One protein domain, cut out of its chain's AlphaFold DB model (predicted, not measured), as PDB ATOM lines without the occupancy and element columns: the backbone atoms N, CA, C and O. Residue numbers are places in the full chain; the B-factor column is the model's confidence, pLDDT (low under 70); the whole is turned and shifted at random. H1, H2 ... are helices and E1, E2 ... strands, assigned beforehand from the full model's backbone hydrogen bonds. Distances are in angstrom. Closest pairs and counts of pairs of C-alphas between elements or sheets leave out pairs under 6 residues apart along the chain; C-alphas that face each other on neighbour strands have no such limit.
ATOM      1  N   ILE A 125     -15.431 -46.876  16.543       95.38
ATOM      2  CA  ILE A 125     -14.912 -46.161  17.714       95.38
ATOM      3  C   ILE A 125     -15.557 -46.690  19.000       95.38
ATOM      4  O   ILE A 125     -14.843 -46.968  19.966       95.38
ATOM      5  N   ILE A 126     -16.880 -46.887  19.006       95.38
ATOM      6  CA  ILE A 126     -17.607 -47.463  20.147       95.38
ATOM      7  C   ILE A 126     -17.089 -48.868  20.458       95.38
ATOM      8  O   ILE A 126     -16.819 -49.177  21.617       95.38
ATOM      9  N   GLU A 127     -16.908 -49.715  19.441       95.25
ATOM     10  CA  GLU A 127     -16.361 -51.064  19.616       95.25
ATOM     11  C   GLU A 127     -14.978 -51.040  20.274       95.25
ATOM     12  O   GLU A 127     -14.737 -51.783  21.230       95.25
ATOM     13  N   SER A 128     -14.093 -50.155  19.807       94.75
ATOM     14  CA  SER A 128     -12.751 -49.982  20.366       94.75
ATOM     15  C   SER A 128     -12.789 -49.492  21.816       94.75
ATOM     16  O   SER A 128     -12.056 -50.005  22.666       94.75
ATOM     17  N   ASP A 129     -13.642 -48.514  22.135       95.50
ATOM     18  CA  ASP A 129     -13.773 -48.006  23.503       95.50
ATOM     19  C   ASP A 129     -14.366 -49.063  24.449       95.50
ATOM     20  O   ASP A 129     -13.851 -49.243  25.554       95.50
ATOM     21  N   LEU A 130     -15.372 -49.830  24.016       95.31
ATOM     22  CA  LEU A 130     -15.932 -50.948  24.789       95.31
ATOM     23  C   LEU A 130     -14.898 -52.053  25.038       95.31
ATOM     24  O   LEU A 130     -14.802 -52.570  26.154       95.31
ATOM     25  N   GLN A 131     -14.082 -52.380  24.030       94.44
ATOM     26  CA  GLN A 131     -12.989 -53.339  24.174       94.44
ATOM     27  C   GLN A 131     -11.945 -52.850  25.187       94.44
ATOM     28  O   GLN A 131     -11.507 -53.620  26.042       94.44
ATOM     29  N   ARG A 132     -11.574 -51.565  25.134       93.75
ATOM     30  CA  ARG A 132     -10.633 -50.939  26.078       93.75
ATOM     31  C   ARG A 132     -11.164 -50.937  27.514       93.75
ATOM     32  O   ARG A 132     -10.379 -51.063  28.449       93.75
ATOM     33  N   LEU A 133     -12.481 -50.826  27.683       92.56
ATOM     34  CA  LEU A 133     -13.165 -50.948  28.974       92.56
ATOM     35  C   LEU A 133     -13.270 -52.402  29.475       92.56
ATOM     36  O   LEU A 133     -13.745 -52.622  30.586       92.56
ATOM     37  N   GLY A 134     -12.828 -53.391  28.690       93.94
ATOM     38  CA  GLY A 134     -12.869 -54.807  29.063       93.94
ATOM     39  C   GLY A 134     -14.265 -55.429  28.993       93.94
ATOM     40  O   GLY A 134     -14.503 -56.462  29.617       93.94
ATOM     41  N   ILE A 135     -15.193 -54.818  28.253       94.06
ATOM     42  CA  ILE A 135     -16.588 -55.258  28.185       94.06
ATOM     43  C   ILE A 135     -16.743 -56.274  27.054       94.06
ATOM     44  O   ILE A 135     -16.455 -55.990  25.891       94.06
ATOM     45  N   ALA A 136     -17.197 -57.480  27.393       91.94
ATOM     46  CA  ALA A 136     -17.251 -58.597  26.455       91.94
ATOM     47  C   ALA A 136     -18.321 -58.391  25.370       91.94
ATOM     48  O   ALA A 136     -19.502 -58.214  25.683       91.94
ATOM     49  N   LYS A 137     -17.924 -58.484  24.093       91.38
ATOM     50  CA  LYS A 137     -18.842 -58.423  22.944       91.38
ATOM     51  C   LYS A 137     -19.923 -59.504  23.064       91.38
ATOM     52  O   LYS A 137     -19.619 -60.660  23.340       91.38
ATOM     53  N   GLY A 138     -21.182 -59.108  22.873       85.94
ATOM     54  CA  GLY A 138     -22.355 -59.982  23.004       85.94
ATOM     55  C   GLY A 138     -22.956 -60.075  24.414       85.94
ATOM     56  O   GLY A 138     -24.037 -60.633  24.559       85.94
ATOM     57  N   SER A 139     -22.315 -59.504  25.444       92.31
ATOM     58  CA  SER A 139     -22.937 -59.355  26.771       92.31
ATOM     59  C   SER A 139     -24.060 -58.307  26.768       92.31
ATOM     60  O   SER A 139     -24.056 -57.379  25.956       92.31
ATOM     61  N   ASP A 140     -25.000 -58.406  27.714       92.50
ATOM     62  CA  ASP A 140     -26.044 -57.383  27.883       92.50
ATOM     63  C   ASP A 140     -25.446 -56.012  28.242       92.50
ATOM     64  O   ASP A 140     -25.892 -54.991  27.718       92.50
ATOM     65  N   GLU A 141     -24.377 -55.978  29.052       92.38
ATOM     66  CA  GLU A 141     -23.650 -54.738  29.353       92.38
ATOM     67  C   GLU A 141     -23.076 -54.098  28.082       92.38
ATOM     68  O   GLU A 141     -23.233 -52.893  27.876       92.38
ATOM     69  N   TYR A 142     -22.462 -54.901  27.205       93.38
ATOM     70  CA  TYR A 142     -21.965 -54.432  25.914       93.38
ATOM     71  C   TYR A 142     -23.094 -53.830  25.082       93.38
ATOM     72  O   TYR A 142     -22.986 -52.684  24.656       93.38
ATOM     73  N   ARG A 143     -24.201 -54.566  24.900       92.38
ATOM     74  CA  ARG A 143     -25.344 -54.113  24.090       92.38
ATOM     75  C   ARG A 143     -25.926 -52.805  24.622       92.38
ATOM     76  O   ARG A 143     -26.172 -51.881  23.852       92.38
ATOM     77  N   PHE A 144     -26.106 -52.697  25.936       91.50
ATOM     78  CA  PHE A 144     -26.697 -51.520  26.568       91.50
ATOM     79  C   PHE A 144     -25.787 -50.296  26.580       91.50
ATOM     80  O   PHE A 144     -26.304 -49.190  26.408       91.50
ATOM     81  N   LYS A 145     -24.469 -50.458  26.757       91.31
ATOM     82  CA  LYS A 145     -23.527 -49.334  26.640       91.31
ATOM     83  C   LYS A 145     -23.321 -48.901  25.194       91.31
ATOM     84  O   LYS A 145     -23.202 -47.708  24.936       91.31
ATOM     85  N   PHE A 146     -23.333 -49.839  24.248       94.12
ATOM     86  CA  PHE A 146     -23.321 -49.510  22.823       94.12
ATOM     87  C   PHE A 146     -24.547 -48.663  22.462       94.12
ATOM     88  O   PHE A 146     -24.431 -47.612  21.836       94.12
ATOM     89  N   ALA A 147     -25.727 -49.080  22.916       91.06
ATOM     90  CA  ALA A 147     -26.965 -48.350  22.682       91.06
ATOM     91  C   ALA A 147     -26.963 -46.943  23.301       91.06
ATOM     92  O   ALA A 147     -27.410 -46.004  22.648       91.06
ATOM     93  N   ASP A 148     -26.418 -46.773  24.513       89.19
ATOM     94  CA  ASP A 148     -26.256 -45.448  25.133       89.19
ATOM     95  C   ASP A 148     -25.341 -44.541  24.314       89.19
ATOM     96  O   ASP A 148     -25.639 -43.360  24.129       89.19
ATOM     97  N   ALA A 149     -24.247 -45.093  23.790       91.19
ATOM     98  CA  ALA A 149     -23.329 -44.371  22.926       91.19
ATOM     99  C   ALA A 149     -24.015 -43.915  21.628       91.19
ATOM    100  O   ALA A 149     -23.929 -42.741  21.272       91.19
ATOM    101  N   LEU A 150     -24.769 -44.798  20.965       89.56
ATOM    102  CA  LEU A 150     -25.552 -44.451  19.771       89.56
ATOM    103  C   LEU A 150     -26.648 -43.425  20.069       89.56
ATOM    104  O   LEU A 150     -26.809 -42.475  19.306       89.56
ATOM    105  N   ASN A 151     -27.362 -43.565  21.188       85.62
ATOM    106  CA  ASN A 151     -28.353 -42.582  21.621       85.62
ATOM    107  C   ASN A 151     -27.698 -41.226  21.936       85.62
ATOM    108  O   ASN A 151     -28.266 -40.176  21.646       85.62
ATOM    109  N   THR A 152     -26.477 -41.229  22.475       85.38
ATOM    110  CA  THR A 152     -25.710 -40.001  22.704       85.38
ATOM    111  C   THR A 152     -25.328 -39.352  21.385       85.38
ATOM    112  O   THR A 152     -25.595 -38.169  21.215       85.38
ATOM    113  N   ILE A 153     -24.787 -40.111  20.427       84.88
ATOM    114  CA  ILE A 153     -24.493 -39.610  19.077       84.88
ATOM    115  C   ILE A 153     -25.759 -39.031  18.430       84.88
ATOM    116  O   ILE A 153     -25.717 -37.951  17.842       84.88
ATOM    117  N   PHE A 154     -26.891 -39.723  18.574       80.75
ATOM    118  CA  PHE A 154     -28.176 -39.278  18.047       80.75
ATOM    119  C   PHE A 154     -28.618 -37.933  18.646       80.75
ATOM    120  O   PHE A 154     -29.046 -37.045  17.915       80.75
ATOM    121  N   ARG A 155     -28.484 -37.750  19.965       77.50
ATOM    122  CA  ARG A 155     -28.917 -36.527  20.666       77.50
ATOM    123  C   ARG A 155     -27.894 -35.390  20.624       77.50
ATOM    124  O   ARG A 155     -28.261 -34.241  20.867       77.50
ATOM    125  N   PHE A 156     -26.621 -35.685  20.374       78.94
ATOM    126  CA  PHE A 156     -25.560 -34.682  20.387       78.94
ATOM    127  C   PHE A 156     -25.714 -33.721  19.195       78.94
ATOM    128  O   PHE A 156     -25.982 -34.191  18.087       78.94
ATOM    129  N   PRO A 157     -25.555 -32.396  19.373       75.25
ATOM    130  CA  PRO A 157     -25.786 -31.436  18.295       75.25
ATOM    131  C   PRO A 157     -24.911 -31.693  17.068       75.25
ATOM    132  O   PRO A 157     -23.735 -32.039  17.199       75.25
ATOM    133  N   ASN A 158     -25.451 -31.466  15.871       75.06
ATOM    134  CA  ASN A 158     -24.642 -31.541  14.654       75.06
ATOM    135  C   ASN A 158     -23.563 -30.439  14.595       75.06
ATOM    136  O   ASN A 158     -23.682 -29.382  15.223       75.06
ATOM    137  N   LYS A 159     -22.515 -30.670  13.793       78.94
ATOM    138  CA  LYS A 159     -21.333 -29.791  13.694       78.94
ATOM    139  C   LYS A 159     -21.672 -28.336  13.372       78.94
ATOM    140  O   LYS A 159     -21.216 -27.425  14.058       78.94
ATOM    141  N   ASN A 160     -22.527 -28.122  12.375       70.00
ATOM    142  CA  ASN A 160     -22.921 -26.784  11.934       70.00
ATOM    143  C   ASN A 160     -23.655 -26.003  13.037       70.00
ATOM    144  O   ASN A 160     -23.617 -24.773  13.063       70.00
ATOM    145  N   MET A 161     -24.356 -26.702  13.935       68.56
ATOM    146  CA  MET A 161     -25.012 -26.098  15.093       68.56
ATOM    147  C   MET A 161     -24.041 -25.858  16.243       68.56
ATOM    148  O   MET A 161     -24.113 -24.800  16.865       68.56
ATOM    149  N   MET A 162     -23.110 -26.782  16.493       72.62
ATOM    150  CA  MET A 162     -22.065 -26.598  17.502       72.62
ATOM    151  C   MET A 162     -21.244 -25.331  17.260       72.62
ATOM    152  O   MET A 162     -20.990 -24.587  18.202       72.62
ATOM    153  N   GLU A 163     -20.898 -25.040  16.005       75.62
ATOM    154  CA  GLU A 163     -20.170 -23.819  15.620       75.62
ATOM    155  C   GLU A 163     -20.945 -22.525  15.929       75.62
ATOM    156  O   GLU A 163     -20.356 -21.448  16.020       75.62
ATOM    157  N   ARG A 164     -22.268 -22.618  16.107       72.38
ATOM    158  CA  ARG A 164     -23.163 -21.493  16.421       72.38
ATOM    159  C   ARG A 164     -23.516 -21.395  17.904       72.38
ATOM    160  O   ARG A 164     -24.180 -20.434  18.290       72.38
ATOM    161  N   PHE A 165     -23.143 -22.381  18.717       69.50
ATOM    162  CA  PHE A 165     -23.481 -22.420  20.136       69.50
ATOM    163  C   PHE A 165     -22.425 -21.735  20.995       69.50
ATOM    164  O   PHE A 165     -21.221 -21.830  20.765       69.50
ATOM    165  N   GLU A 166     -22.890 -21.060  22.043       72.88
ATOM    166  CA  GLU A 166     -22.007 -20.572  23.093       72.88
ATOM    167  C   GLU A 166     -21.430 -21.751  23.882       72.88
ATOM    168  O   GLU A 166     -22.087 -22.774  24.089       72.88
ATOM    169  N   LYS A 167     -20.218 -21.581  24.423       75.75
ATOM    170  CA  LYS A 167     -19.539 -22.612  25.224       75.75
ATOM    171  C   LYS A 167     -20.424 -23.168  26.347       75.75
ATOM    172  O   LYS A 167     -20.423 -24.368  26.584       75.75
ATOM    173  N   LYS A 168     -21.211 -22.307  27.006       72.75
ATOM    174  CA  LYS A 168     -22.140 -22.711  28.070       72.75
ATOM    175  C   LYS A 168     -23.209 -23.689  27.568       72.75
ATOM    176  O   LYS A 168     -23.489 -24.662  28.249       72.75
ATOM    177  N   GLN A 169     -23.738 -23.475  26.366       67.00
ATOM    178  CA  GLN A 169     -24.761 -24.347  25.784       67.00
ATOM    179  C   GLN A 169     -24.195 -25.740  25.489       67.00
ATOM    180  O   GLN A 169     -24.857 -26.736  25.755       67.00
ATOM    181  N   ILE A 170     -22.953 -25.823  25.001       71.62
ATOM    182  CA  ILE A 170     -22.268 -27.105  24.762       71.62
ATOM    183  C   ILE A 170     -22.030 -27.855  26.084       71.62
ATOM    184  O   ILE A 170     -22.228 -29.066  26.146       71.62
ATOM    185  N   GLU A 171     -21.643 -27.154  27.151       74.69
ATOM    186  CA  GLU A 171     -21.487 -27.764  28.480       74.69
ATOM    187  C   GLU A 171     -22.830 -28.219  29.079       74.69
ATOM    188  O   GLU A 171     -22.905 -29.302  29.660       74.69
ATOM    189  N   ASP A 172     -23.908 -27.458  28.873       68.88
ATOM    190  CA  ASP A 172     -25.260 -27.857  29.284       68.88
ATOM    191  C   ASP A 172     -25.695 -29.154  28.570       68.88
ATOM    192  O   ASP A 172     -26.214 -30.066  29.216       68.88
ATOM    193  N   PHE A 173     -25.393 -29.301  27.271       69.81
ATOM    194  CA  PHE A 173     -25.631 -30.546  26.526       69.81
ATOM    195  C   PHE A 173     -24.847 -31.730  27.081       69.81
ATOM    196  O   PHE A 173     -25.416 -32.803  27.283       69.81
ATOM    197  N   LYS A 174     -23.548 -31.551  27.343       75.50
ATOM    198  CA  LYS A 174     -22.713 -32.616  27.914       75.50
ATOM    199  C   LYS A 174     -23.271 -33.099  29.245       75.50
ATOM    200  O   LYS A 174     -23.354 -34.303  29.480       75.50
ATOM    201  N   LYS A 175     -23.714 -32.164  30.089       74.25
ATOM    202  CA  LYS A 175     -24.317 -32.475  31.383       74.25
ATOM    203  C   LYS A 175     -25.649 -33.217  31.237       74.25
ATOM    204  O   LYS A 175     -25.855 -34.214  31.920       74.25
ATOM    205  N   GLN A 176     -26.531 -32.770  30.339       69.88
ATOM    206  CA  GLN A 176     -27.823 -33.423  30.078       69.88
ATOM    207  C   GLN A 176     -27.668 -34.841  29.516       69.88
ATOM    208  O   GLN A 176     -28.432 -35.737  29.865       69.88
ATOM    209  N   LEU A 177     -26.674 -35.057  28.655       72.00
ATOM    210  CA  LEU A 177     -26.409 -36.356  28.036       72.00
ATOM    211  C   LEU A 177     -25.541 -37.273  28.899       72.00
ATOM    212  O   LEU A 177     -25.227 -38.373  28.458       72.00
ATOM    213  N   LYS A 178     -25.147 -36.833  30.104       75.06
ATOM    214  CA  LYS A 178     -24.188 -37.548  30.962       75.06
ATOM    215  C   LYS A 178     -22.932 -37.953  30.180       75.06
ATOM    216  O   LYS A 178     -22.421 -39.061  30.296       75.06
ATOM    217  N   PHE A 179     -22.455 -37.035  29.342       77.94
ATOM    218  CA  PHE A 179     -21.411 -37.268  28.345       77.94
ATOM    219  C   PHE A 179     -20.100 -37.759  28.969       77.94
ATOM    220  O   PHE A 179     -19.440 -38.641  28.422       77.94
ATOM    221  N   ASP A 180     -19.759 -37.239  30.149       77.31
ATOM    222  CA  ASP A 180     -18.561 -37.642  30.890       77.31
ATOM    223  C   ASP A 180     -18.728 -39.008  31.590       77.31
ATOM    224  O   ASP A 180     -17.737 -39.705  31.821       77.31
ATOM    225  N   ASP A 181     -19.966 -39.444  31.851       81.31
ATOM    226  CA  ASP A 181     -20.271 -40.724  32.506       81.31
ATOM    227  C   ASP A 181     -20.179 -41.920  31.534       81.31
ATOM    228  O   ASP A 181     -20.168 -43.072  31.973       81.31
ATOM    229  N   LEU A 182     -20.074 -41.680  30.218       81.88
ATOM    230  CA  LEU A 182     -19.964 -42.742  29.206       81.88
ATOM    231  C   LEU A 182     -18.690 -43.583  29.352       81.88
ATOM    232  O   LEU A 182     -18.665 -44.746  28.950       81.88
ATOM    233  N   GLY A 183     -17.602 -43.001  29.867       85.50
ATOM    234  CA  GLY A 183     -16.297 -43.670  29.931       85.50
ATOM    235  C   GLY A 183     -15.672 -43.982  28.557       85.50
ATOM    236  O   GLY A 183     -14.710 -44.750  28.487       85.50
ATOM    237  N   MET A 184     -16.191 -43.382  27.476       91.88
ATOM    238  CA  MET A 184     -15.776 -43.579  26.077       91.88
ATOM    239  C   MET A 184     -15.077 -42.320  25.515       91.88
ATOM    240  O   MET A 184     -15.669 -41.563  24.750       91.88
ATOM    241  N   PRO A 185     -13.825 -42.026  25.916       89.56
ATOM    242  CA  PRO A 185     -13.129 -40.789  25.572       89.56
ATOM    243  C   PRO A 185     -12.857 -40.645  24.072       89.56
ATOM    244  O   PRO A 185     -12.802 -39.516  23.590       89.56
ATOM    245  N   THR A 186     -12.695 -41.749  23.336       92.31
ATOM    246  CA  THR A 186     -12.452 -41.707  21.888       92.31
ATOM    247  C   THR A 186     -13.727 -41.292  21.168       92.31
ATOM    248  O   THR A 186     -13.698 -40.392  20.330       92.31
ATOM    249  N   LEU A 187     -14.866 -41.866  21.569       92.50
ATOM    250  CA  LEU A 187     -16.180 -41.432  21.101       92.50
ATOM    251  C   LEU A 187     -16.454 -39.964  21.449       92.50
ATOM    252  O   LEU A 187     -16.918 -39.198  20.605       92.50
ATOM    253  N   CYS A 188     -16.159 -39.557  22.683       90.31
ATOM    254  CA  CYS A 188     -16.373 -38.183  23.121       90.31
ATOM    255  C   CYS A 188     -15.544 -37.184  22.298       90.31
ATOM    256  O   CYS A 188     -16.058 -36.141  21.899       90.31
ATOM    257  N   ALA A 189     -14.280 -37.506  22.002       90.44
ATOM    258  CA  ALA A 189     -13.437 -36.691  21.130       90.44
ATOM    259  C   ALA A 189     -14.002 -36.616  19.703       90.44
ATOM    260  O   ALA A 189     -14.119 -35.522  19.150       90.44
ATOM    261  N   PHE A 190     -14.433 -37.754  19.153       90.75
ATOM    262  CA  PHE A 190     -15.063 -37.823  17.836       90.75
ATOM    263  C   PHE A 190     -16.306 -36.928  17.740       90.75
ATOM    264  O   PHE A 190     -16.429 -36.151  16.793       90.75
ATOM    265  N   LEU A 191     -17.195 -36.973  18.738       87.88
ATOM    266  CA  LEU A 191     -18.399 -36.138  18.782       87.88
ATOM    267  C   LEU A 191     -18.085 -34.644  18.904       87.88
ATOM    268  O   LEU A 191     -18.783 -33.825  18.313       87.88
ATOM    269  N   LEU A 192     -17.025 -34.271  19.622       87.44
ATOM    270  CA  LEU A 192     -16.608 -32.870  19.728       87.44
ATOM    271  C   LEU A 192     -16.015 -32.319  18.423       87.44
ATOM    272  O   LEU A 192     -16.148 -31.127  18.153       87.44
ATOM    273  N   GLU A 193     -15.375 -33.165  17.619       87.88
ATOM    274  CA  GLU A 193     -14.781 -32.781  16.334       87.88
ATOM    275  C   GLU A 193     -15.798 -32.789  15.177       87.88
ATOM    276  O   GLU A 193     -15.761 -31.930  14.282       87.88
ATOM    277  N   ASN A 194     -16.714 -33.759  15.192       84.50
ATOM    278  CA  ASN A 194     -17.593 -34.068  14.063       84.50
ATOM    279  C   ASN A 194     -19.079 -33.775  14.312       84.50
ATOM    280  O   ASN A 194     -19.843 -33.719  13.347       84.50
ATOM    281  N   GLY A 195     -19.488 -33.527  15.560       80.94
ATOM    282  CA  GLY A 195     -20.890 -33.388  15.960       80.94
ATOM    283  C   GLY A 195     -21.676 -34.707  15.927       80.94
ATOM    284  O   GLY A 195     -21.155 -35.750  15.537       80.94
ATOM    285  N   GLY A 196     -22.942 -34.651  16.349       79.62
ATOM    286  CA  GLY A 196     -23.911 -35.755  16.291       79.62
ATOM    287  C   GLY A 196     -25.090 -35.488  15.342       79.62
ATOM    288  O   GLY A 196     -24.954 -34.729  14.380       79.62
ATOM    289  N   TYR A 197     -26.247 -36.108  15.611       72.56
ATOM    290  CA  TYR A 197     -27.468 -35.999  14.783       72.56
ATOM    291  C   TYR A 197     -28.555 -35.081  15.370       72.56
ATOM    292  O   TYR A 197     -29.601 -34.895  14.750       72.56
ATOM    293  N   GLY A 198     -28.328 -34.490  16.543       64.44
ATOM    294  CA  GLY A 198     -29.328 -33.689  17.236       64.44
ATOM    295  C   GLY A 198     -29.609 -32.360  16.532       64.44
ATOM    296  O   GLY A 198     -28.685 -31.604  16.206       64.44
ATOM    297  N   GLU A 199     -30.893 -32.045  16.350       53.00
ATOM    298  CA  GLU A 199     -31.368 -30.683  16.076       53.00
ATOM    299  C   GLU A 199     -31.611 -29.916  17.394       53.00
ATOM    300  O   GLU A 199     -31.576 -30.489  18.484       53.00
ATOM    301  N   ARG A 200     -31.805 -28.588  17.323       41.84
ATOM    302  CA  ARG A 200     -31.923 -27.695  18.497       41.84
ATOM    303  C   ARG A 200     -32.935 -28.241  19.524       41.84
ATOM    304  O   ARG A 200     -34.017 -28.647  19.107       41.84
ATOM    305  N   PRO A 201     -32.692 -28.126  20.846       40.69
ATOM    306  CA  PRO A 201     -33.722 -28.400  21.832       40.69
ATOM    307  C   PRO A 201     -34.828 -27.380  21.597       40.69
ATOM    308  O   PRO A 201     -34.582 -26.166  21.591       40.69
ATOM    309  N   ALA A 202     -36.043 -27.861  21.367       36.06
ATOM    310  CA  ALA A 202     -37.197 -27.003  21.513       36.06
ATOM    311  C   ALA A 202     -37.208 -26.554  22.989       36.06
ATOM    312  O   ALA A 202     -37.057 -27.405  23.864       36.06
ATOM    313  N   PRO A 203     -37.296 -25.248  23.298       33.62
ATOM    314  CA  PRO A 203     -37.340 -24.801  24.687       33.62
ATOM    315  C   PRO A 203     -38.498 -25.508  25.402       33.62
ATOM    316  O   PRO A 203     -39.571 -25.630  24.803       33.62
ATOM    317  N   ASP A 204     -38.281 -25.944  26.647       36.66
ATOM    318  CA  ASP A 204     -39.181 -26.804  27.445       36.66
ATOM    319  C   ASP A 204     -40.665 -26.381  27.412       36.66
ATOM    320  O   ASP A 204     -41.566 -27.214  27.474       36.66
ATOM    321  N   ASN A 205     -40.949 -25.092  27.198       30.11
ATOM    322  CA  ASN A 205     -42.309 -24.543  27.136       30.11
ATOM    323  C   ASN A 205     -43.012 -24.664  25.769       30.11
ATOM    324  O   ASN A 205     -44.192 -24.340  25.644       30.11
ATOM    325  N   SER A 206     -42.321 -25.086  24.711       31.06
ATOM    326  CA  SER A 206     -42.894 -25.147  23.355       31.06
ATOM    327  C   SER A 206     -43.773 -26.379  23.115       31.06
ATOM    328  O   SER A 206     -44.675 -26.324  22.271       31.06
ATOM    329  N   TYR A 207     -43.589 -27.437  23.913       31.33
ATOM    330  CA  TYR A 207     -44.391 -28.662  23.872       31.33
ATOM    331  C   TYR A 207     -45.858 -28.446  24.277       31.33
ATOM    332  O   TYR A 207     -46.730 -29.177  23.816       31.33
ATOM    333  N   GLN A 208     -46.155 -27.408  25.068       32.03
ATOM    334  CA  GLN A 208     -47.511 -27.123  25.556       32.03
ATOM    335  C   GLN A 208     -48.395 -26.346  24.556       32.03
ATOM    336  O   GLN A 208     -49.600 -26.215  24.772       32.03
ATOM    337  N   SER A 209     -47.852 -25.839  23.439       26.70
ATOM    338  CA  SER A 209     -48.637 -25.054  22.470       26.70
ATOM    339  C   SER A 209     -49.310 -25.943  21.404       26.70
ATOM    340  O   SER A 209     -48.685 -26.456  20.475       26.70
ATOM    341  N   SER A 210     -50.628 -26.106  21.533       31.75
ATOM    342  CA  SER A 210     -51.479 -27.118  20.879       31.75
ATOM    343  C   SER A 210     -51.631 -27.057  19.347       31.75
ATOM    344  O   SER A 210     -52.305 -27.917  18.781       31.75
ATOM    345  N   ILE A 211     -51.027 -26.078  18.665       26.97
ATOM    346  CA  ILE A 211     -51.035 -25.961  17.190       26.97
ATOM    347  C   ILE A 211     -49.641 -26.225  16.592       26.97
ATOM    348  O   ILE A 211     -49.538 -26.759  15.490       26.97
ATOM    349  N   ARG A 212     -48.550 -25.940  17.324       25.20
ATOM    350  CA  ARG A 212     -47.182 -26.280  16.880       25.20
ATOM    351  C   ARG A 212     -46.823 -27.745  17.137       25.20
ATOM    352  O   ARG A 212     -45.990 -28.285  16.414       25.20
ATOM    353  N   SER A 213     -47.489 -28.412  18.080       30.84
ATOM    354  CA  SER A 213     -47.310 -29.847  18.353       30.84
ATOM    355  C   SER A 213     -47.570 -30.743  17.129       30.84
ATOM    356  O   SER A 213     -46.891 -31.753  16.964       30.84
ATOM    357  N   CYS A 214     -48.474 -30.347  16.223       28.73
ATOM    358  CA  CYS A 214     -48.795 -31.096  15.000       28.73
ATOM    359  C   CYS A 214     -47.634 -31.122  13.988       28.73
ATOM    360  O   CYS A 214     -47.389 -32.138  13.346       28.73
ATOM    361  N   GLN A 215     -46.907 -30.007  13.840       27.02
ATOM    362  CA  GLN A 215     -45.741 -29.918  12.948       27.02
ATOM    363  C   GLN A 215     -44.491 -30.548  13.577       27.02
ATOM    364  O   GLN A 215     -43.671 -31.121  12.866       27.02
ATOM    365  N   ILE A 216     -44.375 -30.492  14.909       32.41
ATOM    366  CA  ILE A 216     -43.276 -31.105  15.668       32.41
ATOM    367  C   ILE A 216     -43.354 -32.641  15.606       32.41
ATOM    368  O   ILE A 216     -42.325 -33.288  15.439       32.41
ATOM    369  N   GLN A 217     -44.555 -33.240  15.627       36.47
ATOM    370  CA  GLN A 217     -44.724 -34.700  15.554       36.47
ATOM    371  C   GLN A 217     -44.084 -35.340  14.308       36.47
ATOM    372  O   GLN A 217     -43.466 -36.388  14.443       36.47
ATOM    373  N   LEU A 218     -44.151 -34.720  13.124       34.62
ATOM    374  CA  LEU A 218     -43.532 -35.268  11.901       34.62
ATOM    375  C   LEU A 218     -41.992 -35.277  11.960       34.62
ATOM    376  O   LEU A 218     -41.385 -36.271  11.572       34.62
ATOM    377  N   VAL A 219     -41.376 -34.218  12.500       37.78
ATOM    378  CA  VAL A 219     -39.912 -34.124  12.696       37.78
ATOM    379  C   VAL A 219     -39.436 -35.099  13.787       37.78
ATOM    380  O   VAL A 219     -38.388 -35.733  13.669       37.78
ATOM    381  N   CYS A 220     -40.240 -35.287  14.836       45.28
ATOM    382  CA  CYS A 220     -39.950 -36.222  15.925       45.28
ATOM    383  C   CYS A 220     -40.099 -37.697  15.514       45.28
ATOM    384  O   CYS A 220     -39.300 -38.533  15.933       45.28
ATOM    385  N   ILE A 221     -41.081 -38.011  14.663       47.41
ATOM    386  CA  ILE A 221     -41.301 -39.345  14.090       47.41
ATOM    387  C   ILE A 221     -40.077 -39.781  13.263       47.41
ATOM    388  O   ILE A 221     -39.595 -40.898  13.431       47.41
ATOM    389  N   THR A 222     -39.496 -38.887  12.454       55.59
ATOM    390  CA  THR A 222     -38.273 -39.182  11.685       55.59
ATOM    391  C   THR A 222     -37.040 -39.446  12.558       55.59
ATOM    392  O   THR A 222     -36.201 -40.268  12.189       55.59
ATOM    393  N   GLY A 223     -36.941 -38.816  13.735       62.38
ATOM    394  CA  GLY A 223     -35.819 -39.012  14.661       62.38
ATOM    395  C   GLY A 223     -35.772 -40.410  15.292       62.38
ATOM    396  O   GLY A 223     -34.706 -41.015  15.377       62.38
ATOM    397  N   ILE A 224     -36.926 -40.969  15.675       70.31
ATOM    398  CA  ILE A 224     -37.005 -42.323  16.253       70.31
ATOM    399  C   ILE A 224     -36.501 -43.363  15.257       70.31
ATOM    400  O   ILE A 224     -35.706 -44.229  15.604       70.31
ATOM    401  N   PHE A 225     -36.915 -43.270  14.000       74.75
ATOM    402  CA  PHE A 225     -36.502 -44.244  12.994       74.75
ATOM    403  C   PHE A 225     -35.021 -44.184  12.656       74.75
ATOM    404  O   PHE A 225     -34.427 -45.222  12.363       74.75
ATOM    405  N   LEU A 226     -34.413 -43.002  12.753       75.19
ATOM    406  CA  LEU A 226     -32.971 -42.862  12.623       75.19
ATOM    407  C   LEU A 226     -32.247 -43.601  13.753       75.19
ATOM    408  O   LEU A 226     -31.365 -44.410  13.476       75.19
ATOM    409  N   LEU A 227     -32.657 -43.401  15.010       80.69
ATOM    410  CA  LEU A 227     -32.069 -44.120  16.145       80.69
ATOM    411  C   LEU A 227     -32.271 -45.640  16.023       80.69
ATOM    412  O   LEU A 227     -31.349 -46.408  16.299       80.69
ATOM    413  N   TYR A 228     -33.443 -46.076  15.550       86.12
ATOM    414  CA  TYR A 228     -33.729 -47.487  15.285       86.12
ATOM    415  C   TYR A 228     -32.738 -48.043  14.266       86.12
ATOM    416  O   TYR A 228     -32.107 -49.071  14.495       86.12
ATOM    417  N   ASN A 229     -32.555 -47.332  13.154       82.00
ATOM    418  CA  ASN A 229     -31.661 -47.760  12.096       82.00
ATOM    419  C   ASN A 229     -30.187 -47.777  12.537       82.00
ATOM    420  O   ASN A 229     -29.465 -48.715  12.204       82.00
ATOM    421  N   MET A 230     -29.754 -46.802  13.341       85.25
ATOM    422  CA  MET A 230     -28.412 -46.791  13.931       85.25
ATOM    423  C   MET A 230     -28.167 -48.039  14.790       85.25
ATOM    424  O   MET A 230     -27.130 -48.687  14.658       85.25
ATOM    425  N   MET A 231     -29.134 -48.402  15.639       90.25
ATOM    426  CA  MET A 231     -29.044 -49.589  16.495       90.25
ATOM    427  C   MET A 231     -29.118 -50.901  15.700       90.25
ATOM    428  O   MET A 231     -28.388 -51.842  16.012       90.25
ATOM    429  N   ASP A 232     -29.963 -50.974  14.670       89.19
ATOM    430  CA  ASP A 232     -30.066 -52.145  13.789       89.19
ATOM    431  C   ASP A 232     -28.789 -52.343  12.956       89.19
ATOM    432  O   ASP A 232     -28.280 -53.459  12.866       89.19
ATOM    433  N   THR A 233     -28.205 -51.261  12.432       86.31
ATOM    434  CA  THR A 233     -26.924 -51.284  11.701       86.31
ATOM    435  C   THR A 233     -25.776 -51.753  12.596       86.31
ATOM    436  O   THR A 233     -24.902 -52.493  12.150       86.31
ATOM    437  N   ALA A 234     -25.804 -51.386  13.879       89.12
ATOM    438  CA  ALA A 234     -24.857 -51.868  14.882       89.12
ATOM    439  C   ALA A 234     -25.131 -53.311  15.362       89.12
ATOM    440  O   ALA A 234     -24.396 -53.824  16.206       89.12
ATOM    441  N   GLY A 235     -26.176 -53.978  14.853       89.88
ATOM    442  CA  GLY A 235     -26.518 -55.356  15.210       89.88
ATOM    443  C   GLY A 235     -27.096 -55.515  16.619       89.88
ATOM    444  O   GLY A 235     -26.937 -56.570  17.227       89.88
ATOM    445  N   LEU A 236     -27.735 -54.476  17.171       90.31
ATOM    446  CA  LEU A 236     -28.273 -54.505  18.539       90.31
ATOM    447  C   LEU A 236     -29.677 -55.117  18.647       90.31
ATOM    448  O   LEU A 236     -30.115 -55.394  19.766       90.31
ATOM    449  N   GLU A 237     -30.344 -55.360  17.514       90.12
ATOM    450  CA  GLU A 237     -31.716 -55.888  17.417       90.12
ATOM    451  C   GLU A 237     -32.744 -55.020  18.177       90.12
ATOM    452  O   GLU A 237     -33.365 -55.472  19.144       90.12
ATOM    453  N   PRO A 238     -32.914 -53.742  17.785       92.00
ATOM    454  CA  PRO A 238     -33.874 -52.845  18.420       92.00
ATOM    455  C   PRO A 238     -35.323 -53.276  18.174       92.00
ATOM    456  O   PRO A 238     -35.690 -53.745  17.094       92.00
ATOM    457  N   ILE A 239     -36.166 -53.038  19.179       91.00
ATOM    458  CA  ILE A 239     -37.611 -53.276  19.158       91.00
ATOM    459  C   ILE A 239     -38.321 -51.926  19.257       91.00
ATOM    460  O   ILE A 239     -37.946 -51.085  20.074       91.00
ATOM    461  N   PHE A 240     -39.349 -51.698  18.441       87.19
ATOM    462  CA  PHE A 240     -40.210 -50.530  18.613       87.19
ATOM    463  C   PHE A 240     -41.079 -50.702  19.855       87.19
ATOM    464  O   PHE A 240     -41.548 -51.799  20.143       87.19
ATOM    465  N   VAL A 241     -41.327 -49.618  20.582       83.12
ATOM    466  CA  VAL A 241     -42.259 -49.626  21.713       83.12
ATOM    467  C   VAL A 241     -43.225 -48.455  21.627       83.12
ATOM    468  O   VAL A 241     -42.873 -47.389  21.131       83.12
ATOM    469  N   GLU A 242     -44.439 -48.629  22.125       78.12
ATOM    470  CA  GLU A 242     -45.353 -47.535  22.431       78.12
ATOM    471  C   GLU A 242     -45.100 -47.079  23.868       78.12
ATOM    472  O   GLU A 242     -45.203 -47.876  24.793       78.12
ATOM    473  N   LEU A 243     -44.760 -45.806  24.052       71.50
ATOM    474  CA  LEU A 243     -44.568 -45.135  25.334       71.50
ATOM    475  C   LEU A 243     -45.795 -44.294  25.641       71.50
ATOM    476  O   LEU A 243     -46.207 -43.485  24.814       71.50
ATOM    477  N   THR A 244     -46.348 -44.438  26.838       63.81
ATOM    478  CA  THR A 244     -47.594 -43.752  27.227       63.81
ATOM    479  C   THR A 244     -47.375 -42.392  27.895       63.81
ATOM    480  O   THR A 244     -48.337 -41.670  28.154       63.81
ATOM    481  N   GLY A 245     -46.126 -42.053  28.242       56.38
ATOM    482  CA  GLY A 245     -45.796 -40.899  29.088       56.38
ATOM    483  C   GLY A 245     -46.182 -41.060  30.559       56.38
ATOM    484  O   GLY A 245     -45.763 -40.250  31.378       56.38
ATOM    485  N   MET A 246     -46.911 -42.117  30.923       57.44
ATOM    486  CA  MET A 246     -47.190 -42.452  32.316       57.44
ATOM    487  C   MET A 246     -46.007 -43.188  32.932       57.44
ATOM    488  O   MET A 246     -45.427 -44.078  32.307       57.44
ATOM    489  N   ARG A 247     -45.689 -42.879  34.189       56.69
ATOM    490  CA  ARG A 247     -44.642 -43.579  34.930       56.69
ATOM    491  C   ARG A 247     -45.203 -44.763  35.722       56.69
ATOM    492  O   ARG A 247     -46.213 -44.658  36.403       56.69
ATOM    493  N   LYS A 248     -44.482 -45.881  35.695       57.97
ATOM    494  CA  LYS A 248     -44.679 -47.091  36.506       57.97
ATOM    495  C   LYS A 248     -44.697 -46.789  38.004       57.97
ATOM    496  O   LYS A 248     -45.393 -47.471  38.743       57.97
ATOM    497  N   ASP A 249     -43.913 -45.800  38.445       47.94
ATOM    498  CA  ASP A 249     -43.771 -45.422  39.855       47.94
ATOM    499  C   ASP A 249     -44.633 -44.221  40.271       47.94
ATOM    500  O   ASP A 249     -44.688 -43.919  41.461       47.94
ATOM    501  N   ARG A 250     -45.282 -43.528  39.321       45.09
ATOM    502  CA  ARG A 250     -46.126 -42.350  39.574       45.09
ATOM    503  C   ARG A 250     -47.200 -42.195  38.502       45.09
ATOM    504  O   ARG A 250     -46.893 -42.032  37.322       45.09
ATOM    505  N   LEU A 251     -48.456 -42.124  38.928       47.94
ATOM    506  CA  LEU A 251     -49.538 -41.580  38.111       47.94
ATOM    507  C   LEU A 251     -49.424 -40.054  38.139       47.94
ATOM    508  O   LEU A 251     -50.139 -39.404  38.891       47.94
ATOM    509  N   ILE A 252     -48.480 -39.484  37.380       42.66
ATOM    510  CA  ILE A 252     -48.292 -38.028  37.362       42.66
ATOM    511  C   ILE A 252     -49.537 -37.381  36.743       42.66
ATOM    512  O   ILE A 252     -49.684 -37.299  35.522       42.66
ATOM    513  N   CYS A 253     -50.434 -36.903  37.601       40.84
ATOM    514  CA  CYS A 253     -51.497 -35.987  37.224       40.84
ATOM    515  C   CYS A 253     -50.875 -34.683  36.706       40.84
ATOM    516  O   CYS A 253     -49.947 -34.168  37.324       40.84
ATOM    517  N   ASN A 254     -51.425 -34.126  35.621       36.00
ATOM    518  CA  ASN A 254     -50.971 -32.957  34.836       36.00
ATOM    519  C   ASN A 254     -50.083 -33.247  33.630       36.00
ATOM    520  O   ASN A 254     -49.938 -32.359  32.785       36.00
ATOM    521  N   GLU A 255     -49.529 -34.449  33.478       40.00
ATOM    522  CA  GLU A 255     -48.893 -34.772  32.207       40.00
ATOM    523  C   GLU A 255     -49.958 -35.087  31.166       40.00
ATOM    524  O   GLU A 255     -50.851 -35.910  31.359       40.00
ATOM    525  N   THR A 256     -49.879 -34.372  30.049       39.62
ATOM    526  CA  THR A 256     -50.706 -34.656  28.886       39.62
ATOM    527  C   THR A 256     -50.482 -36.115  28.503       39.62
ATOM    528  O   THR A 256     -49.347 -36.495  28.215       39.62
ATOM    529  N   TYR A 257     -51.536 -36.935  28.530       44.97
ATOM    530  CA  TYR A 257     -51.427 -38.330  28.122       44.97
ATOM    531  C   TYR A 257     -50.992 -38.378  26.650       44.97
ATOM    532  O   TYR A 257     -51.744 -37.981  25.763       44.97
ATOM    533  N   ILE A 258     -49.759 -38.807  26.384       49.41
ATOM    534  CA  ILE A 258     -49.173 -38.804  25.042       49.41
ATOM    535  C   ILE A 258     -48.634 -40.197  24.770       49.41
ATOM    536  O   ILE A 258     -47.616 -40.594  25.341       49.41
ATOM    537  N   THR A 259     -49.279 -40.902  23.839       54.16
ATOM    538  CA  THR A 259     -48.665 -42.079  23.227       54.16
ATOM    539  C   THR A 259     -47.651 -41.639  22.187       54.16
ATOM    540  O   THR A 259     -47.922 -40.783  21.339       54.16
ATOM    541  N   ARG A 260     -46.451 -42.203  22.272       66.06
ATOM    542  CA  ARG A 260     -45.355 -41.949  21.337       66.06
ATOM    543  C   ARG A 260     -44.579 -43.223  21.066       66.06
ATOM    544  O   ARG A 260     -44.602 -44.146  21.869       66.06
ATOM    545  N   THR A 261     -43.885 -43.277  19.940       72.44
ATOM    546  CA  THR A 261     -43.031 -44.423  19.621       72.44
ATOM    547  C   THR A 261     -41.652 -44.219  20.245       72.44
ATOM    548  O   THR A 261     -41.054 -43.159  20.113       72.44
ATOM    549  N   GLY A 262     -41.153 -45.227  20.947       77.62
ATOM    550  CA  GLY A 262     -39.784 -45.311  21.436       77.62
ATOM    551  C   GLY A 262     -39.068 -46.520  20.845       77.62
ATOM    552  O   GLY A 262     -39.616 -47.256  20.018       77.62
ATOM    553  N   ILE A 263     -37.842 -46.741  21.307       85.88
ATOM    554  CA  ILE A 263     -37.055 -47.937  20.986       85.88
ATOM    555  C   ILE A 263     -36.684 -48.629  22.281       85.88
ATOM    556  O   ILE A 263     -36.357 -47.967  23.262       85.88
ATOM    557  N   ALA A 264     -36.691 -49.952  22.291       89.94
ATOM    558  CA  ALA A 264     -36.196 -50.724  23.410       89.94
ATOM    559  C   ALA A 264     -35.235 -51.826  22.972       89.94
ATOM    560  O   ALA A 264     -35.291 -52.338  21.852       89.94
ATOM    561  N   LEU A 265     -34.368 -52.205  23.903       91.25
ATOM    562  CA  LEU A 265     -33.530 -53.392  23.839       91.25
ATOM    563  C   LEU A 265     -33.898 -54.320  24.986       91.25
ATOM    564  O   LEU A 265     -34.091 -53.868  26.114       91.25
ATOM    565  N   LYS A 266     -33.961 -55.618  24.695       89.06
ATOM    566  CA  LYS A 266     -34.245 -56.655  25.686       89.06
ATOM    567  C   LYS A 266     -32.965 -57.403  26.054       89.06
ATOM    568  O   LYS A 266     -32.241 -57.857  25.160       89.06
ATOM    569  N   SER A 267     -32.685 -57.514  27.349       87.69
ATOM    570  CA  SER A 267     -31.575 -58.300  27.890       87.69
ATOM    571  C   SER A 267     -31.854 -59.797  27.772       87.69
ATOM    572  O   SER A 267     -33.003 -60.225  27.617       87.69
ATOM    573  N   SER A 268     -30.809 -60.610  27.905       86.75
ATOM    574  CA  SER A 268     -30.930 -62.068  27.995       86.75
ATOM    575  C   SER A 268     -31.745 -62.535  29.211       86.75
ATOM    576  O   SER A 268     -32.400 -63.573  29.147       86.75
ATOM    577  N   ALA A 269     -31.763 -61.745  30.292       84.19
ATOM    578  CA  ALA A 269     -32.572 -61.987  31.489       84.19
ATOM    579  C   ALA A 269     -34.041 -61.538  31.344       84.19
ATOM    580  O   ALA A 269     -34.864 -61.838  32.205       84.19
ATOM    581  N   GLY A 270     -34.383 -60.849  30.251       80.81
ATOM    582  CA  GLY A 270     -35.728 -60.346  29.978       80.81
ATOM    583  C   GLY A 270     -35.986 -58.903  30.421       80.81
ATOM    584  O   GLY A 270     -37.098 -58.416  30.223       80.81
ATOM    585  N   ASP A 271     -34.976 -58.212  30.951       83.62
ATOM    586  CA  ASP A 271     -35.055 -56.795  31.309       83.62
ATOM    587  C   ASP A 271     -35.070 -55.911  30.064       83.62
ATOM    588  O   ASP A 271     -34.433 -56.209  29.054       83.62
ATOM    589  N   TRP A 272     -35.757 -54.778  30.151       85.56
ATOM    590  CA  TRP A 272     -35.865 -53.836  29.046       85.56
ATOM    591  C   TRP A 272     -35.098 -52.555  29.328       85.56
ATOM    592  O   TRP A 272     -35.253 -51.942  30.384       85.56
ATOM    593  N   LYS A 273     -34.338 -52.108  28.332       87.69
ATOM    594  CA  LYS A 273     -33.775 -50.765  28.277       87.69
ATOM    595  C   LYS A 273     -34.500 -49.967  27.208       87.69
ATOM    596  O   LYS A 273     -34.467 -50.350  26.044       87.69
ATOM    597  N   VAL A 274     -35.159 -48.890  27.614       85.56
ATOM    598  CA  VAL A 274     -36.048 -48.095  26.760       85.56
ATOM    599  C   VAL A 274     -35.414 -46.739  26.472       85.56
ATOM    600  O   VAL A 274     -34.813 -46.131  27.350       85.56
ATOM    601  N   PHE A 275     -35.568 -46.261  25.243       81.56
ATOM    602  CA  PHE A 275     -35.047 -44.999  24.745       81.56
ATOM    603  C   PHE A 275     -36.200 -44.154  24.200       81.56
ATOM    604  O   PHE A 275     -36.945 -44.592  23.318       81.56
ATOM    605  N   ASP A 276     -36.319 -42.930  24.717       75.25
ATOM    606  CA  ASP A 276     -37.253 -41.915  24.231       75.25
ATOM    607  C   ASP A 276     -36.487 -40.731  23.617       75.25
ATOM    608  O   ASP A 276     -35.960 -39.881  24.346       75.25
ATOM    609  N   PRO A 277     -36.415 -40.651  22.282       61.19
ATOM    610  CA  PRO A 277     -35.695 -39.585  21.597       61.19
ATOM    611  C   PRO A 277     -36.471 -38.259  21.529       61.19
ATOM    612  O   PRO A 277     -35.874 -37.253  21.154       61.19
ATOM    613  N   ILE A 278     -37.770 -38.221  21.870       56.53
ATOM    614  CA  ILE A 278     -38.615 -37.028  21.689       56.53
ATOM    615  C   ILE A 278     -38.484 -36.067  22.872       56.53
ATOM    616  O   ILE A 278     -38.244 -34.877  22.681       56.53
ATOM    617  N   MET A 279     -38.659 -36.556  24.101       52.47
ATOM    618  CA  MET A 279     -38.815 -35.672  25.265       52.47
ATOM    619  C   MET A 279     -37.533 -35.492  26.082       52.47
ATOM    620  O   MET A 279     -37.523 -34.703  27.022       52.47
ATOM    621  N   GLY A 280     -36.456 -36.223  25.767       48.47
ATOM    622  CA  GLY A 280     -35.185 -36.122  26.490       48.47
ATOM    623  C   GLY A 280     -35.297 -36.336  28.005       48.47
ATOM    624  O   GLY A 280     -34.414 -35.877  28.728       48.47
ATOM    625  N   ARG A 281     -36.374 -36.989  28.467       51.72
ATOM    626  CA  ARG A 281     -36.729 -37.120  29.883       51.72
ATOM    627  C   ARG A 281     -35.697 -37.924  30.656       51.72
ATOM    628  O   ARG A 281     -35.123 -38.890  30.153       51.72
ATOM    629  N   ASP A 282     -35.561 -37.564  31.927       44.72
ATOM    630  CA  ASP A 282     -34.853 -38.359  32.916       44.72
ATOM    631  C   ASP A 282     -35.668 -39.636  33.210       44.72
ATOM    632  O   ASP A 282     -36.671 -39.588  33.922       44.72
ATOM    633  N   ASN A 283     -35.197 -40.786  32.714       57.25
ATOM    634  CA  ASN A 283     -35.628 -42.157  33.059       57.25
ATOM    635  C   ASN A 283     -36.822 -42.762  32.269       57.25
ATOM    636  O   ASN A 283     -37.824 -43.150  32.884       57.25
ATOM    637  N   PRO A 284     -36.737 -42.920  30.932       58.28
ATOM    638  CA  PRO A 284     -37.750 -43.621  30.123       58.28
ATOM    639  C   PRO A 284     -38.025 -45.070  30.571       58.28
ATOM    640  O   PRO A 284     -39.116 -45.588  30.357       58.28
ATOM    641  N   GLU A 285     -37.093 -45.732  31.258       61.72
ATOM    642  CA  GLU A 285     -37.288 -47.063  31.849       61.72
ATOM    643  C   GLU A 285     -38.393 -47.111  32.920       61.72
ATOM    644  O   GLU A 285     -38.984 -48.172  33.179       61.72
ATOM    645  N   ARG A 286     -38.698 -45.952  33.519       63.16
ATOM    646  CA  ARG A 286     -39.805 -45.789  34.459       63.16
ATOM    647  C   ARG A 286     -41.132 -45.597  33.755       63.16
ATOM    648  O   ARG A 286     -42.131 -45.612  34.452       63.16
ATOM    649  N   GLU A 287     -41.193 -45.424  32.439       68.75
ATOM    650  CA  GLU A 287     -42.467 -45.286  31.737       68.75
ATOM    651  C   GLU A 287     -43.139 -46.638  31.480       68.75
ATOM    652  O   GLU A 287     -42.488 -47.679  31.349       68.75
ATOM    653  N   ILE A 288     -44.470 -46.621  31.425       72.25
ATOM    654  CA  ILE A 288     -45.271 -47.736  30.924       72.25
ATOM    655  C   ILE A 288     -45.098 -47.772  29.407       72.25
ATOM    656  O   ILE A 288     -45.364 -46.775  28.723       72.25
ATOM    657  N   PHE A 289     -44.671 -48.931  28.905       77.69
ATOM    658  CA  PHE A 289     -44.447 -49.152  27.486       77.69
ATOM    659  C   PHE A 289     -44.984 -50.505  27.017       77.69
ATOM    660  O   PHE A 289     -45.110 -51.439  27.813       77.69
ATOM    661  N   TYR A 290     -45.226 -50.617  25.712       80.94
ATOM    662  CA  TYR A 290     -45.715 -51.828  25.055       80.94
ATOM    663  C   TYR A 290     -44.865 -52.148  23.819       80.94
ATOM    664  O   TYR A 290     -44.713 -51.273  22.966       80.94
ATOM    665  N   PRO A 291     -44.278 -53.351  23.701       86.56
ATOM    666  CA  PRO A 291     -43.587 -53.787  22.489       86.56
ATOM    667  C   PRO A 291     -44.489 -53.733  21.253       86.56
ATOM    668  O   PRO A 291     -45.648 -54.139  21.308       86.56
ATOM    669  N   LEU A 292     -43.932 -53.248  20.145       85.25
ATOM    670  CA  LEU A 292     -44.594 -53.129  18.851       85.25
ATOM    671  C   LEU A 292     -43.891 -53.996  17.811       85.25
ATOM    672  O   LEU A 292     -42.663 -53.952  17.686       85.25
ATOM    673  N   SER A 293     -44.665 -54.719  17.002       88.12
ATOM    674  CA  SER A 293     -44.128 -55.343  15.794       88.12
ATOM    675  C   SER A 293     -43.841 -54.295  14.715       88.12
ATOM    676  O   SER A 293     -44.374 -53.181  14.742       88.12
ATOM    677  N   HIS A 294     -43.013 -54.635  13.722       88.94
ATOM    678  CA  HIS A 294     -42.761 -53.746  12.581       88.94
ATOM    679  C   HIS A 294     -44.037 -53.391  11.825       88.94
ATOM    680  O   HIS A 294     -44.156 -52.261  11.360       88.94
ATOM    681  N   ARG A 295     -45.006 -54.310  11.734       89.44
ATOM    682  CA  ARG A 295     -46.329 -54.015  11.168       89.44
ATOM    683  C   ARG A 295     -47.026 -52.927  11.972       89.44
ATOM    684  O   ARG A 295     -47.456 -51.935  11.393       89.44
ATOM    685  N   GLN A 296     -47.099 -53.081  13.291       80.88
ATOM    686  CA  GLN A 296     -47.755 -52.102  14.161       80.88
ATOM    687  C   GLN A 296     -47.060 -50.735  14.081       80.88
ATOM    688  O   GLN A 296     -47.721 -49.709  13.943       80.88
ATOM    689  N   ALA A 297     -45.722 -50.705  14.075       78.88
ATOM    690  CA  ALA A 297     -44.961 -49.477  13.854       78.88
ATOM    691  C   ALA A 297     -45.255 -48.856  12.472       78.88
ATOM    692  O   ALA A 297     -45.428 -47.639  12.365       78.88
ATOM    693  N   LEU A 298     -45.363 -49.675  11.418       78.44
ATOM    694  CA  LEU A 298     -45.671 -49.234  10.053       78.44
ATOM    695  C   LEU A 298     -47.047 -48.571   9.984       78.44
ATOM    696  O   LEU A 298     -47.182 -47.460   9.464       78.44
ATOM    697  N   GLU A 299     -48.055 -49.254  10.518       74.56
ATOM    698  CA  GLU A 299     -49.446 -48.811  10.533       74.56
ATOM    699  C   GLU A 299     -49.595 -47.528  11.355       74.56
ATOM    700  O   GLU A 299     -50.152 -46.547  10.858       74.56
ATOM    701  N   ASN A 300     -49.019 -47.482  12.562       68.19
ATOM    702  CA  ASN A 300     -49.060 -46.304  13.433       68.19
ATOM    703  C   ASN A 300     -48.493 -45.064  12.734       68.19
ATOM    704  O   ASN A 300     -49.090 -43.987  12.763       68.19
ATOM    705  N   THR A 301     -47.357 -45.218  12.059       65.94
ATOM    706  CA  THR A 301     -46.640 -44.086  11.469       65.94
ATOM    707  C   THR A 301     -47.324 -43.540  10.222       65.94
ATOM    708  O   THR A 301     -47.465 -42.326  10.060       65.94
ATOM    709  N   ASN A 302     -47.780 -44.427   9.336       68.56
ATOM    710  CA  ASN A 302     -48.434 -44.020   8.095       68.56
ATOM    711  C   ASN A 302     -49.802 -43.388   8.349       68.56
ATOM    712  O   ASN A 302     -50.125 -42.361   7.752       68.56
ATOM    713  N   ASN A 303     -50.550 -43.917   9.319       57.34
ATOM    714  CA  ASN A 303     -51.818 -43.326   9.733       57.34
ATOM    715  C   ASN A 303     -51.635 -41.909  10.308       57.34
ATOM    716  O   ASN A 303     -52.424 -41.016   9.998       57.34
TER     717      ASN A 303
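Overview. This is residues 125 to 303 of the 659 residues of an uncharacterized protein of Myxococcales bacterium (UniProt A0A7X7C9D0). A four-stranded antiparallel sheet, curled like part of a barrel, has the long helix H8 and helices H2 and H9 over one face, making two layers. Beyond H2, away from the sheet, H1, H5 and H6 gather in a small helical group, and residues 209 to 215 stick out. The printed part has 179 residues, with helices H1 to H8, strands E1 to E4 and helix H9 in that order; the sheet's order is E3 E2 E1 E4 and the class is mixed, helices and strands. It is compact, with a radius of gyration of the C-alphas of 16.6 A and spans of 45 by 43 by 32 A.

Arrangement. The strongly twisted sheet holds E1, residues 239 to 247, E2, residues 260 to 266, E3, residues 272 to 275, and E4, residues 287 to 292. E1 E2 E3 are a meander, each strand the antiparallel neighbour of the one before; with E4, the antiparallel neighbour of E1, they form a Greek key. Within hydrogen-bond range are N 265 and O 273 of E2 and E3, 2.8 A, N 243 and O 260 of E1 and E2, 2.7 A, and N 242 and O 290 of E1 and E4, 2.8 A. E1 bends by 71 degrees at residue 244. H8, residues 213 to 233, is on the sheet at a height of 8.9 A and runs along the strands, at 10 degrees to E2 on the local plane; the closest C-alphas are those of Ile 224 and Gly 262, 6.6 A apart. H2, residues 140 to 155, is on the same face at a height of 9.6 A. The hub H2 touches H8 with its residues 147 to 154 alone, the closest C-alphas being those of Phe 154 and Leu 227, 6.5 A apart. H9, residues 294 to 303, is on the sheet at a height of 10.0 A. H1, residues 125 to 132, forms a helical hairpin with H2, the closest C-alphas being those of Ile 126 and Phe 146, 6.6 A apart. H1 touches H6, residues 185 to 194, at a shallow tilt of 15 degrees, opposite ways, the closest C-alphas being those of Ile 125 and Leu 187, 6.0 A apart. H5, residues 179 to 182, touches H2, with the C-alphas of Ala 149 and Leu 182 closest at 7.3 A. H3, residues 159 to 162, is close but not clearly touching H6, with the C-alphas of Lys 159 and Asn 194 closest at 5.7 A. H4, residues 167 to 176, is close but not clearly touching H5, and H7, residues 204 to 208, stands likewise to H8. Every O i to N i+4 pair is within hydrogen-bond range in H1, H2, H4, H6 and H9; H8 has 14 of 17, H7 has 0 of 1 and 0 of 2 O i to N i+3 pairs, and H3 and H5 are too short for an i+4 pair.

Along the chain. H1 begins at C-alpha 125, (-14.912, -46.161, 17.714). H8 is 30.3 A long, H2 22.3 A, E1 19.8 A and E2 18.9 A. H9 ends at C-alpha 303, (-51.818, -43.326, 9.733).

Size, cuts and confidence. The C-alphas of Gly 134 and Ile 211, the two farthest apart, are 49.3 A apart. The printed part has no cut, and the links E1 to E2 and E3 to E4 are long. Mean pLDDT of the printed part is 71.8; residues under 70 include 198 to 223, 244 to 260 and 277 to 287.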